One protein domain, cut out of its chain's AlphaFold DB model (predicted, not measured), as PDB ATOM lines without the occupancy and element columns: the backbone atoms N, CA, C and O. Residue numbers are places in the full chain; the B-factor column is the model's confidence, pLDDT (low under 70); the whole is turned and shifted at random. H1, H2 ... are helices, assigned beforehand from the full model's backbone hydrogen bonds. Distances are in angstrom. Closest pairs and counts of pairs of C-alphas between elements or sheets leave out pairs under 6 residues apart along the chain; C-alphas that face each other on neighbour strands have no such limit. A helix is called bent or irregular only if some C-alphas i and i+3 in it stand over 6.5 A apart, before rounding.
ATOM      1  N   ASN A  58     205.112 175.876 221.227       61.19
ATOM      2  CA  ASN A  58     205.237 174.421 221.178       61.19
ATOM      3  C   ASN A  58     204.023 173.762 220.499       61.19
ATOM      4  O   ASN A  58     204.073 172.598 220.099       61.19
ATOM      5  N   ASN A  59     202.907 174.491 220.412       66.69
ATOM      6  CA  ASN A  59     201.676 174.027 219.778       66.69
ATOM      7  C   ASN A  59     201.602 174.457 218.320       66.69
ATOM      8  O   ASN A  59     200.899 173.828 217.537       66.69
ATOM      9  N   SER A  60     202.337 175.497 217.944       66.38
ATOM     10  CA  SER A  60     202.276 176.050 216.604       66.38
ATOM     11  C   SER A  60     202.821 175.083 215.539       66.38
ATOM     12  O   SER A  60     202.256 175.002 214.451       66.38
ATOM     13  N   ASP A  61     203.796 174.243 215.905       69.25
ATOM     14  CA  ASP A  61     204.308 173.131 215.088       69.25
ATOM     15  C   ASP A  61     203.375 171.915 215.009       69.25
ATOM     16  O   ASP A  61     203.503 171.082 214.109       69.25
ATOM     17  N   LYS A  62     202.435 171.793 215.950       72.50
ATOM     18  CA  LYS A  62     201.469 170.684 216.001       72.50
ATOM     19  C   LYS A  62     200.205 170.981 215.199       72.50
ATOM     20  O   LYS A  62     199.427 170.070 214.929       72.50
ATOM     21  N   ILE A  63     199.983 172.243 214.832       79.44
ATOM     22  CA  ILE A  63     198.830 172.640 214.033       79.44
ATOM     23  C   ILE A  63     199.121 172.277 212.583       79.44
ATOM     24  O   ILE A  63     199.842 172.975 211.872       79.44
ATOM     25  N   LYS A  64     198.519 171.178 212.146       84.75
ATOM     26  CA  LYS A  64     198.494 170.752 210.752       84.75
ATOM     27  C   LYS A  64     197.056 170.673 210.279       84.75
ATOM     28  O   LYS A  64     196.154 170.331 211.041       84.75
ATOM     29  N   LEU A  65     196.857 170.975 209.005       84.81
ATOM     30  CA  LEU A  65     195.563 170.865 208.349       84.81
ATOM     31  C   LEU A  65     195.629 169.787 207.267       84.81
ATOM     32  O   LEU A  65     196.678 169.613 206.638       84.81
ATOM     33  N   PRO A  66     194.519 169.084 206.994       88.00
ATOM     34  CA  PRO A  66     194.442 168.229 205.822       88.00
ATOM     35  C   PRO A  66     194.623 169.073 204.555       88.00
ATOM     36  O   PRO A  66     194.242 170.246 204.505       88.00
ATOM     37  N   GLU A  67     195.170 168.468 203.499       87.88
ATOM     38  CA  GLU A  67     195.570 169.176 202.273       87.88
ATOM     39  C   GLU A  67     194.454 170.069 201.693       87.88
ATOM     40  O   GLU A  67     194.696 171.197 201.256       87.88
ATOM     41  N   ARG A  68     193.207 169.583 201.724       90.12
ATOM     42  CA  ARG A  68     192.038 170.325 201.227       90.12
ATOM     43  C   ARG A  68     191.785 171.601 202.026       90.12
ATOM     44  O   ARG A  68     191.583 172.661 201.438       90.12
ATOM     45  N   GLU A  69     191.812 171.509 203.349       90.88
ATOM     46  CA  GLU A  69     191.555 172.647 204.235       90.88
ATOM     47  C   GLU A  69     192.722 173.629 204.236       90.88
ATOM     48  O   GLU A  69     192.496 174.840 204.230       90.88
ATOM     49  N   LEU A  70     193.959 173.134 204.147       92.00
ATOM     50  CA  LEU A  70     195.146 173.976 204.025       92.00
ATOM     51  C   LEU A  70     195.071 174.858 202.768       92.00
ATOM     52  O   LEU A  70     195.264 176.073 202.844       92.00
ATOM     53  N   LYS A  71     194.697 174.274 201.619       91.31
ATOM     54  CA  LYS A  71     194.505 175.018 200.359       91.31
ATOM     55  C   LYS A  71     193.429 176.097 200.485       91.31
ATOM     56  O   LYS A  71     193.646 177.231 200.052       91.31
ATOM     57  N   ILE A  72     192.287 175.765 201.093       94.12
ATOM     58  CA  ILE A  72     191.190 176.720 201.319       94.12
ATOM     59  C   ILE A  72     191.648 177.853 202.244       94.12
ATOM     60  O   ILE A  72     191.388 179.023 201.962       94.12
ATOM     61  N   THR A  73     192.376 177.522 203.307       94.25
ATOM     62  CA  THR A  73     192.858 178.482 204.306       94.25
ATOM     63  C   THR A  73     193.854 179.469 203.701       94.25
ATOM     64  O   THR A  73     193.707 180.678 203.888       94.25
ATOM     65  N   ILE A  74     194.816 178.993 202.901       94.12
ATOM     66  CA  ILE A  74     195.769 179.859 202.182       94.12
ATOM     67  C   ILE A  74     195.039 180.765 201.189       94.12
ATOM     68  O   ILE A  74     195.340 181.956 201.103       94.12
ATOM     69  N   LEU A  75     194.053 180.243 200.458       94.38
ATOM     70  CA  LEU A  75     193.290 181.053 199.509       94.38
ATOM     71  C   LEU A  75     192.464 182.135 200.209       94.38
ATOM     72  O   LEU A  75     192.431 183.285 199.763       94.38
ATOM     73  N   GLN A  76     191.808 181.781 201.309       94.88
ATOM     74  CA  GLN A  76     191.011 182.728 202.074       94.88
ATOM     75  C   GLN A  76     191.897 183.796 202.723       94.88
ATOM     76  O   GLN A  76     191.560 184.981 202.671       94.88
ATOM     77  N   GLY A  77     193.057 183.401 203.256       94.88
ATOM     78  CA  GLY A  77     194.068 184.328 203.757       94.88
ATOM     79  C   GLY A  77     194.564 185.280 202.667       94.88
ATOM     80  O   GLY A  77     194.593 186.487 202.893       94.88
ATOM     81  N   ALA A  78     194.816 184.783 201.452       95.81
ATOM     82  CA  ALA A  78     195.234 185.613 200.321       95.81
ATOM     83  C   ALA A  78     194.194 186.684 199.979       95.81
ATOM     84  O   ALA A  78     194.546 187.849 199.807       95.81
ATOM     85  N   LYS A  79     192.907 186.325 199.978       95.19
ATOM     86  CA  LYS A  79     191.806 187.271 199.740       95.19
ATOM     87  C   LYS A  79     191.664 188.310 200.858       95.19
ATOM     88  O   LYS A  79     191.305 189.458 200.594       95.19
ATOM     89  N   MET A  80     191.914 187.921 202.109       94.50
ATOM     90  CA  MET A  80     191.926 188.852 203.241       94.50
ATOM     91  C   MET A  80     193.109 189.819 203.151       94.50
ATOM     92  O   MET A  80     192.924 191.023 203.338       94.50
ATOM     93  N   LEU A  81     194.300 189.307 202.829       94.75
ATOM     94  CA  LEU A  81     195.506 190.114 202.674       94.75
ATOM     95  C   LEU A  81     195.394 191.075 201.501       94.75
ATOM     96  O   LEU A  81     195.724 192.238 201.680       94.75
ATOM     97  N   GLU A  82     194.880 190.638 200.353       94.31
ATOM     98  CA  GLU A  82     194.671 191.504 199.192       94.31
ATOM     99  C   GLU A  82     193.825 192.727 199.564       94.31
ATOM    100  O   GLU A  82     194.254 193.865 199.374       94.31
ATOM    101  N   LYS A  83     192.659 192.511 200.189       95.00
ATOM    102  CA  LYS A  83     191.790 193.612 200.629       95.00
ATOM    103  C   LYS A  83     192.486 194.520 201.638       95.00
ATOM    104  O   LYS A  83     192.487 195.737 201.486       95.00
ATOM    105  N   PHE A  84     193.102 193.934 202.661       93.56
ATOM    106  CA  PHE A  84     193.721 194.704 203.733       93.56
ATOM    107  C   PHE A  84     194.939 195.504 203.256       93.56
ATOM    108  O   PHE A  84     195.076 196.681 203.593       93.56
ATOM    109  N   TYR A  85     195.814 194.897 202.453       92.50
ATOM    110  CA  TYR A  85     197.026 195.549 201.968       92.50
ATOM    111  C   TYR A  85     196.704 196.678 200.991       92.50
ATOM    112  O   TYR A  85     197.273 197.763 201.122       92.50
ATOM    113  N   VAL A  86     195.757 196.459 200.076       90.94
ATOM    114  CA  VAL A  86     195.338 197.477 199.104       90.94
ATOM    115  C   VAL A  86     194.641 198.654 199.786       90.94
ATOM    116  O   VAL A  86     194.948 199.804 199.478       90.94
ATOM    117  N   GLU A  87     193.744 198.402 200.742       92.38
ATOM    118  CA  GLU A  87     192.974 199.473 201.390       92.38
ATOM    119  C   GLU A  87     193.756 200.227 202.472       92.38
ATOM    120  O   GLU A  87     193.493 201.409 202.709       92.38
ATOM    121  N   ARG A  88     194.670 199.555 203.185       89.38
ATOM    122  CA  ARG A  88     195.274 200.105 204.412       89.38
ATOM    123  C   ARG A  88     196.786 200.232 204.372       89.38
ATOM    124  O   ARG A  88     197.300 201.146 205.004       89.38
ATOM    125  N   ILE A  89     197.498 199.341 203.685       90.44
ATOM    126  CA  ILE A  89     198.965 199.288 203.760       90.44
ATOM    127  C   ILE A  89     199.595 200.093 202.630       90.44
ATOM    128  O   ILE A  89     200.359 201.011 202.910       90.44
ATOM    129  N   PHE A  90     199.249 199.815 201.372       89.88
ATOM    130  CA  PHE A  90     199.834 200.518 200.228       89.88
ATOM    131  C   PHE A  90     199.641 202.043 200.255       89.88
ATOM    132  O   PHE A  90     200.611 202.737 199.962       89.88
ATOM    133  N   PRO A  91     198.496 202.606 200.697       90.50
ATOM    134  CA  PRO A  91     198.350 204.060 200.816       90.50
ATOM    135  C   PRO A  91     199.273 204.707 201.861       90.50
ATOM    136  O   PRO A  91     199.511 205.910 201.807       90.50
ATOM    137  N   LEU A  92     199.752 203.931 202.836       88.88
ATOM    138  CA  LEU A  92     200.633 204.392 203.914       88.88
ATOM    139  C   LEU A  92     202.104 204.035 203.661       88.88
ATOM    140  O   LEU A  92     202.980 204.457 204.419       88.88
ATOM    141  N   LEU A  93     202.385 203.237 202.629       87.31
ATOM    142  CA  LEU A  93     203.736 202.833 202.279       87.31
ATOM    143  C   LEU A  93     204.411 203.923 201.451       87.31
ATOM    144  O   LEU A  93     203.959 204.289 200.373       87.31
ATOM    145  N   ASN A  94     205.575 204.371 201.914       86.75
ATOM    146  CA  ASN A  94     206.467 205.234 201.139       86.75
ATOM    147  C   ASN A  94     207.324 204.405 200.153       86.75
ATOM    148  O   ASN A  94     208.543 204.561 200.126       86.75
ATOM    149  N   MET A  95     206.724 203.461 199.421       89.50
ATOM    150  CA  MET A  95     207.394 202.641 198.395       89.50
ATOM    151  C   MET A  95     206.397 202.196 197.322       89.50
ATOM    152  O   MET A  95     205.191 202.178 197.579       89.50
ATOM    153  N   THR A  96     206.888 201.833 196.136       88.62
ATOM    154  CA  THR A  96     206.026 201.287 195.076       88.62
ATOM    155  C   THR A  96     205.597 199.855 195.395       88.62
ATOM    156  O   THR A  96     206.219 199.156 196.200       88.62
ATOM    157  N   GLU A  97     204.513 199.405 194.759       88.38
ATOM    158  CA  GLU A  97     204.045 198.024 194.895       88.38
ATOM    159  C   GLU A  97     205.131 197.034 194.434       88.38
ATOM    160  O   GLU A  97     205.395 196.054 195.126       88.38
ATOM    161  N   GLU A  98     205.826 197.322 193.329       88.81
ATOM    162  CA  GLU A  98     206.902 196.466 192.809       88.81
ATOM    163  C   GLU A  98     208.055 196.321 193.813       88.81
ATOM    164  O   GLU A  98     208.467 195.203 194.120       88.81
ATOM    165  N   GLU A  99     208.505 197.430 194.411       89.31
ATOM    166  CA  GLU A  99     209.555 197.413 195.437       89.31
ATOM    167  C   GLU A  99     209.142 196.610 196.680       89.31
ATOM    168  O   GLU A  99     209.975 195.954 197.314       89.31
ATOM    169  N   PHE A 100     207.859 196.650 197.053       91.06
ATOM    170  CA  PHE A 100     207.341 195.865 198.170       91.06
ATOM    171  C   PHE A 100     207.450 194.358 197.895       91.06
ATOM    172  O   PHE A 100     207.945 193.615 198.752       91.06
ATOM    173  N   TRP A 101     207.015 193.912 196.712       92.06
ATOM    174  CA  TRP A 101     207.057 192.501 196.321       92.06
ATOM    175  C   TRP A 101     208.500 191.995 196.177       92.06
ATOM    176  O   TRP A 101     208.835 190.941 196.730       92.06
ATOM    177  N   GLU A 102     209.388 192.794 195.575       91.00
ATOM    178  CA  GLU A 102     210.818 192.478 195.461       91.00
ATOM    179  C   GLU A 102     211.487 192.310 196.831       91.00
ATOM    180  O   GLU A 102     212.167 191.310 197.072       91.00
ATOM    181  N   ARG A 103     211.238 193.220 197.786       90.25
ATOM    182  CA  ARG A 103     211.773 193.095 199.158       90.25
ATOM    183  C   ARG A 103     211.276 191.849 199.877       90.25
ATOM    184  O   ARG A 103     211.938 191.355 200.792       90.25
ATOM    185  N   LYS A 104     210.088 191.360 199.526       87.19
ATOM    186  CA  LYS A 104     209.530 190.137 200.105       87.19
ATOM    187  C   LYS A 104     209.994 188.869 199.395       87.19
ATOM    188  O   LYS A 104     209.731 187.803 199.959       87.19
ATOM    189  N   LEU A 105     210.751 188.996 198.297       90.94
ATOM    190  CA  LEU A 105     211.190 187.911 197.415       90.94
ATOM    191  C   LEU A 105     209.996 187.133 196.843       90.94
ATOM    192  O   LEU A 105     209.995 185.903 196.833       90.94
ATOM    193  N   LEU A 106     208.960 187.863 196.427       91.00
ATOM    194  CA  LEU A 106     207.718 187.325 195.876       91.00
ATOM    195  C   LEU A 106     207.436 187.944 194.502       91.00
ATOM    196  O   LEU A 106     207.887 189.050 194.205       91.00
ATOM    197  N   GLU A 107     206.681 187.227 193.669       88.88
ATOM    198  CA  GLU A 107     206.201 187.765 192.394       88.88
ATOM    199  C   GLU A 107     205.139 188.855 192.628       88.88
ATOM    200  O   GLU A 107     204.483 188.908 193.675       88.88
ATOM    201  N   LEU A 108     204.970 189.748 191.647       87.44
ATOM    202  CA  LEU A 108     203.988 190.826 191.726       87.44
ATOM    203  C   LEU A 108     202.587 190.237 191.948       87.44
ATOM    204  O   LEU A 108     202.129 189.412 191.157       87.44
ATOM    205  N   ARG A 109     201.896 190.697 192.998       88.62
ATOM    206  CA  ARG A 109     200.556 190.223 193.400       88.62
ATOM    207  C   ARG A 109     200.483 188.751 193.812       88.62
ATOM    208  O   ARG A 109     199.391 188.178 193.824       88.62
ATOM    209  N   ASP A 110     201.595 188.142 194.220       92.25
ATOM    210  CA  ASP A 110     201.571 186.809 194.823       92.25
ATOM    211  C   ASP A 110     201.045 186.846 196.273       92.25
ATOM    212  O   ASP A 110     201.758 186.665 197.267       92.25
ATOM    213  N   TRP A 111     199.737 187.079 196.403       92.88
ATOM    214  CA  TRP A 111     199.035 187.099 197.686       92.88
ATOM    215  C   TRP A 111     199.063 185.745 198.393       92.88
ATOM    216  O   TRP A 111     198.989 185.694 199.623       92.88
ATOM    217  N   ARG A 112     199.194 184.647 197.641       93.06
ATOM    218  CA  ARG A 112     199.296 183.297 198.203       93.06
ATOM    219  C   ARG A 112     200.649 183.111 198.873       93.06
ATOM    220  O   ARG A 112     200.679 182.733 200.040       93.06
ATOM    221  N   GLY A 113     201.740 183.465 198.195       90.81
ATOM    222  CA  GLY A 113     203.084 183.454 198.771       90.81
ATOM    223  C   GLY A 113     203.207 184.366 199.992       90.81
ATOM    224  O   GLY A 113     203.774 183.965 201.012       90.81
ATOM    225  N   LEU A 114     202.593 185.555 199.949       92.69
ATOM    226  CA  LEU A 114     202.557 186.456 201.106       92.69
ATOM    227  C   LEU A 114     201.777 185.852 202.280       92.69
ATOM    228  O   LEU A 114     202.222 185.946 203.423       92.69
ATOM    229  N   THR A 115     200.647 185.202 202.002       94.25
ATOM    230  CA  THR A 115     199.839 184.510 203.017       94.25
ATOM    231  C   THR A 115     200.605 183.361 203.643       94.25
ATOM    232  O   THR A 115     200.674 183.286 204.865       94.25
ATOM    233  N   SER A 116     201.242 182.514 202.836       91.81
ATOM    234  CA  SER A 116     202.072 181.416 203.331       91.81
ATOM    235  C   SER A 116     203.206 181.928 204.214       91.81
ATOM    236  O   SER A 116     203.455 181.369 205.280       91.81
ATOM    237  N   LYS A 117     203.840 183.047 203.836       90.75
ATOM    238  CA  LYS A 117     204.856 183.706 204.667       90.75
ATOM    239  C   LYS A 117     204.268 184.189 205.996       90.75
ATOM    240  O   LYS A 117     204.848 183.922 207.043       90.75
ATOM    241  N   LYS A 118     203.087 184.813 205.984       90.94
ATOM    242  CA  LYS A 118     202.391 185.241 207.210       90.94
ATOM    243  C   LYS A 118     201.951 184.084 208.098       90.94
ATOM    244  O   LYS A 118     202.124 184.165 209.305       90.94
ATOM    245  N   PHE A 119     201.458 182.991 207.533       90.88
ATOM    246  CA  PHE A 119     201.143 181.798 208.313       90.88
ATOM    247  C   PHE A 119     202.390 181.133 208.883       90.88
ATOM    248  O   PHE A 119     202.350 180.687 210.024       90.88
ATOM    249  N   SER A 120     203.512 181.152 208.158       88.25
ATOM    250  CA  SER A 120     204.781 180.666 208.703       88.25
ATOM    251  C   SER A 120     205.336 181.539 209.834       88.25
ATOM    252  O   SER A 120     206.027 181.019 210.699       88.25
ATOM    253  N   GLU A 121     205.019 182.842 209.838       86.44
ATOM    254  CA  GLU A 121     205.363 183.771 210.926       86.44
ATOM    255  C   GLU A 121     204.470 183.566 212.167       86.44
ATOM    256  O   GLU A 121     204.934 183.774 213.281       86.44
ATOM    257  N   ILE A 122     203.199 183.178 211.988       85.69
ATOM    258  CA  ILE A 122     202.220 183.050 213.086       85.69
ATOM    259  C   ILE A 122     202.225 181.652 213.714       85.69
ATOM    260  O   ILE A 122     202.152 181.532 214.933       85.69
ATOM    261  N   PHE A 123     202.242 180.604 212.890       83.44
ATOM    262  CA  PHE A 123     202.169 179.219 213.344       83.44
ATOM    263  C   PHE A 123     203.570 178.612 213.312       83.44
ATOM    264  O   PHE A 123     204.281 178.632 214.307       83.44
ATOM    265  N   SER A 124     204.004 178.140 212.154       84.38
ATOM    266  CA  SER A 124     205.391 177.795 211.856       84.38
ATOM    267  C   SER A 124     205.469 177.329 210.404       84.38
ATOM    268  O   SER A 124     204.466 177.289 209.686       84.38
ATOM    269  N   LYS A 125     206.654 176.920 209.943       84.44
ATOM    270  CA  LYS A 125     206.786 176.275 208.627       84.44
ATOM    271  C   LYS A 125     206.055 174.925 208.563       84.44
ATOM    272  O   LYS A 125     205.628 174.546 207.475       84.44
ATOM    273  N   ALA A 126     205.883 174.229 209.692       82.50
ATOM    274  CA  ALA A 126     205.203 172.933 209.740       82.50
ATOM    275  C   ALA A 126     203.710 173.042 209.399       82.50
ATOM    276  O   ALA A 126     203.156 172.114 208.817       82.50
ATOM    277  N   PHE A 127     203.091 174.201 209.648       86.25
ATOM    278  CA  PHE A 127     201.706 174.483 209.258       86.25
ATOM    279  C   PHE A 127     201.460 174.356 207.744       86.25
ATOM    280  O   PHE A 127     200.358 174.026 207.311       86.25
ATOM    281  N   LEU A 128     202.482 174.620 206.922       85.94
ATOM    282  CA  LEU A 128     202.387 174.521 205.462       85.94
ATOM    283  C   LEU A 128     202.563 173.086 204.945       85.94
ATOM    284  O   LEU A 128     202.442 172.860 203.740       85.94
ATOM    285  N   ILE A 129     202.856 172.132 205.828       86.31
ATOM    286  CA  ILE A 129     202.958 170.716 205.492       86.31
ATOM    287  C   ILE A 129     201.567 170.105 205.696       86.31
ATOM    288  O   ILE A 129     201.038 170.176 206.810       86.31
TER     289      ILE A 129
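AT A GLANCE: This is residues 58 to 129 of the 367 residues of the protein "BSD domain-containing protein" of Crassostrea gigas (UniProt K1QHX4). One long helix, H1, kinked toward its far end, makes the length of the domain, and after it the chain folds back along one side of H1 through three shorter helices, H2, H3 and H4, joined by short links. H3 crosses over the middle of H1 and packs on it, H2 stands near the far end of H1, and the small H4 packs on H3 near the end where H1 begins. The printed part has 72 residues with four named helices, in the order H1, H2, H3, H4, and no named strand; the class is all helix. It is only just compact, close to loose, with a radius of gyration of the C-alphas of 13.4 A, and elongated, spanning 38 by 21 by 19 A.

HOW THE PARTS SIT: Start with H1, residues 67 to 92, which has a kink of 47 degrees near residue 85. A tight link leads to H2, residues 97 to 104; H1 and H2 are close but not clearly touching, with the C-alphas of Phe 90 and Glu 97 closest at 7.2 A, and their lines stand at a steep tilt of 53 degrees, opposite ways. After a short link, look at H3, residues 111 to 122. With residues 111 to 116 alone it touches residues 74 to 82 of H1; the closest C-alphas are those of Ala 78 and Trp 111, 4.9 A apart, and the lines are about perpendicular at 81 degrees. H2 and H3 are close but not clearly touching, with the C-alphas of Lys 104 and Leu 114 closest at 7.9 A. A tight link leads to H4, residues 125 to 128, which touches residues 116 to 120 of H3, the closest C-alphas being those of Ser 120 and Phe 127 at 6.9 A. H2 and H4 are apart. In H2 and H3 each O i to N i+4 pair is within hydrogen-bond range, in H1 19 of 22 are, and H4 is too short for such a pair.

IN THESE COORDINATES: Find C-alpha 67 at (195.570, 169.176, 202.273); from there H1 runs 35.6 A to C-alpha 92 at (200.633, 204.392, 203.914). H1 is irregular: C-alphas 87 and 90 are 7.0 A apart. H2 measures 10.9 A, H3 16.2 A and H4 5.7 A, ending at C-alpha 128, (202.387, 174.521, 205.462).

THE WHOLE: The C-alphas farthest apart are those of Pro 66 and Asn 94, 39.2 A. The printed part has no cut, and no link between the helices is long. The mean pLDDT of the printed part is 88.5; look for values under 70 at residues 58 to 61.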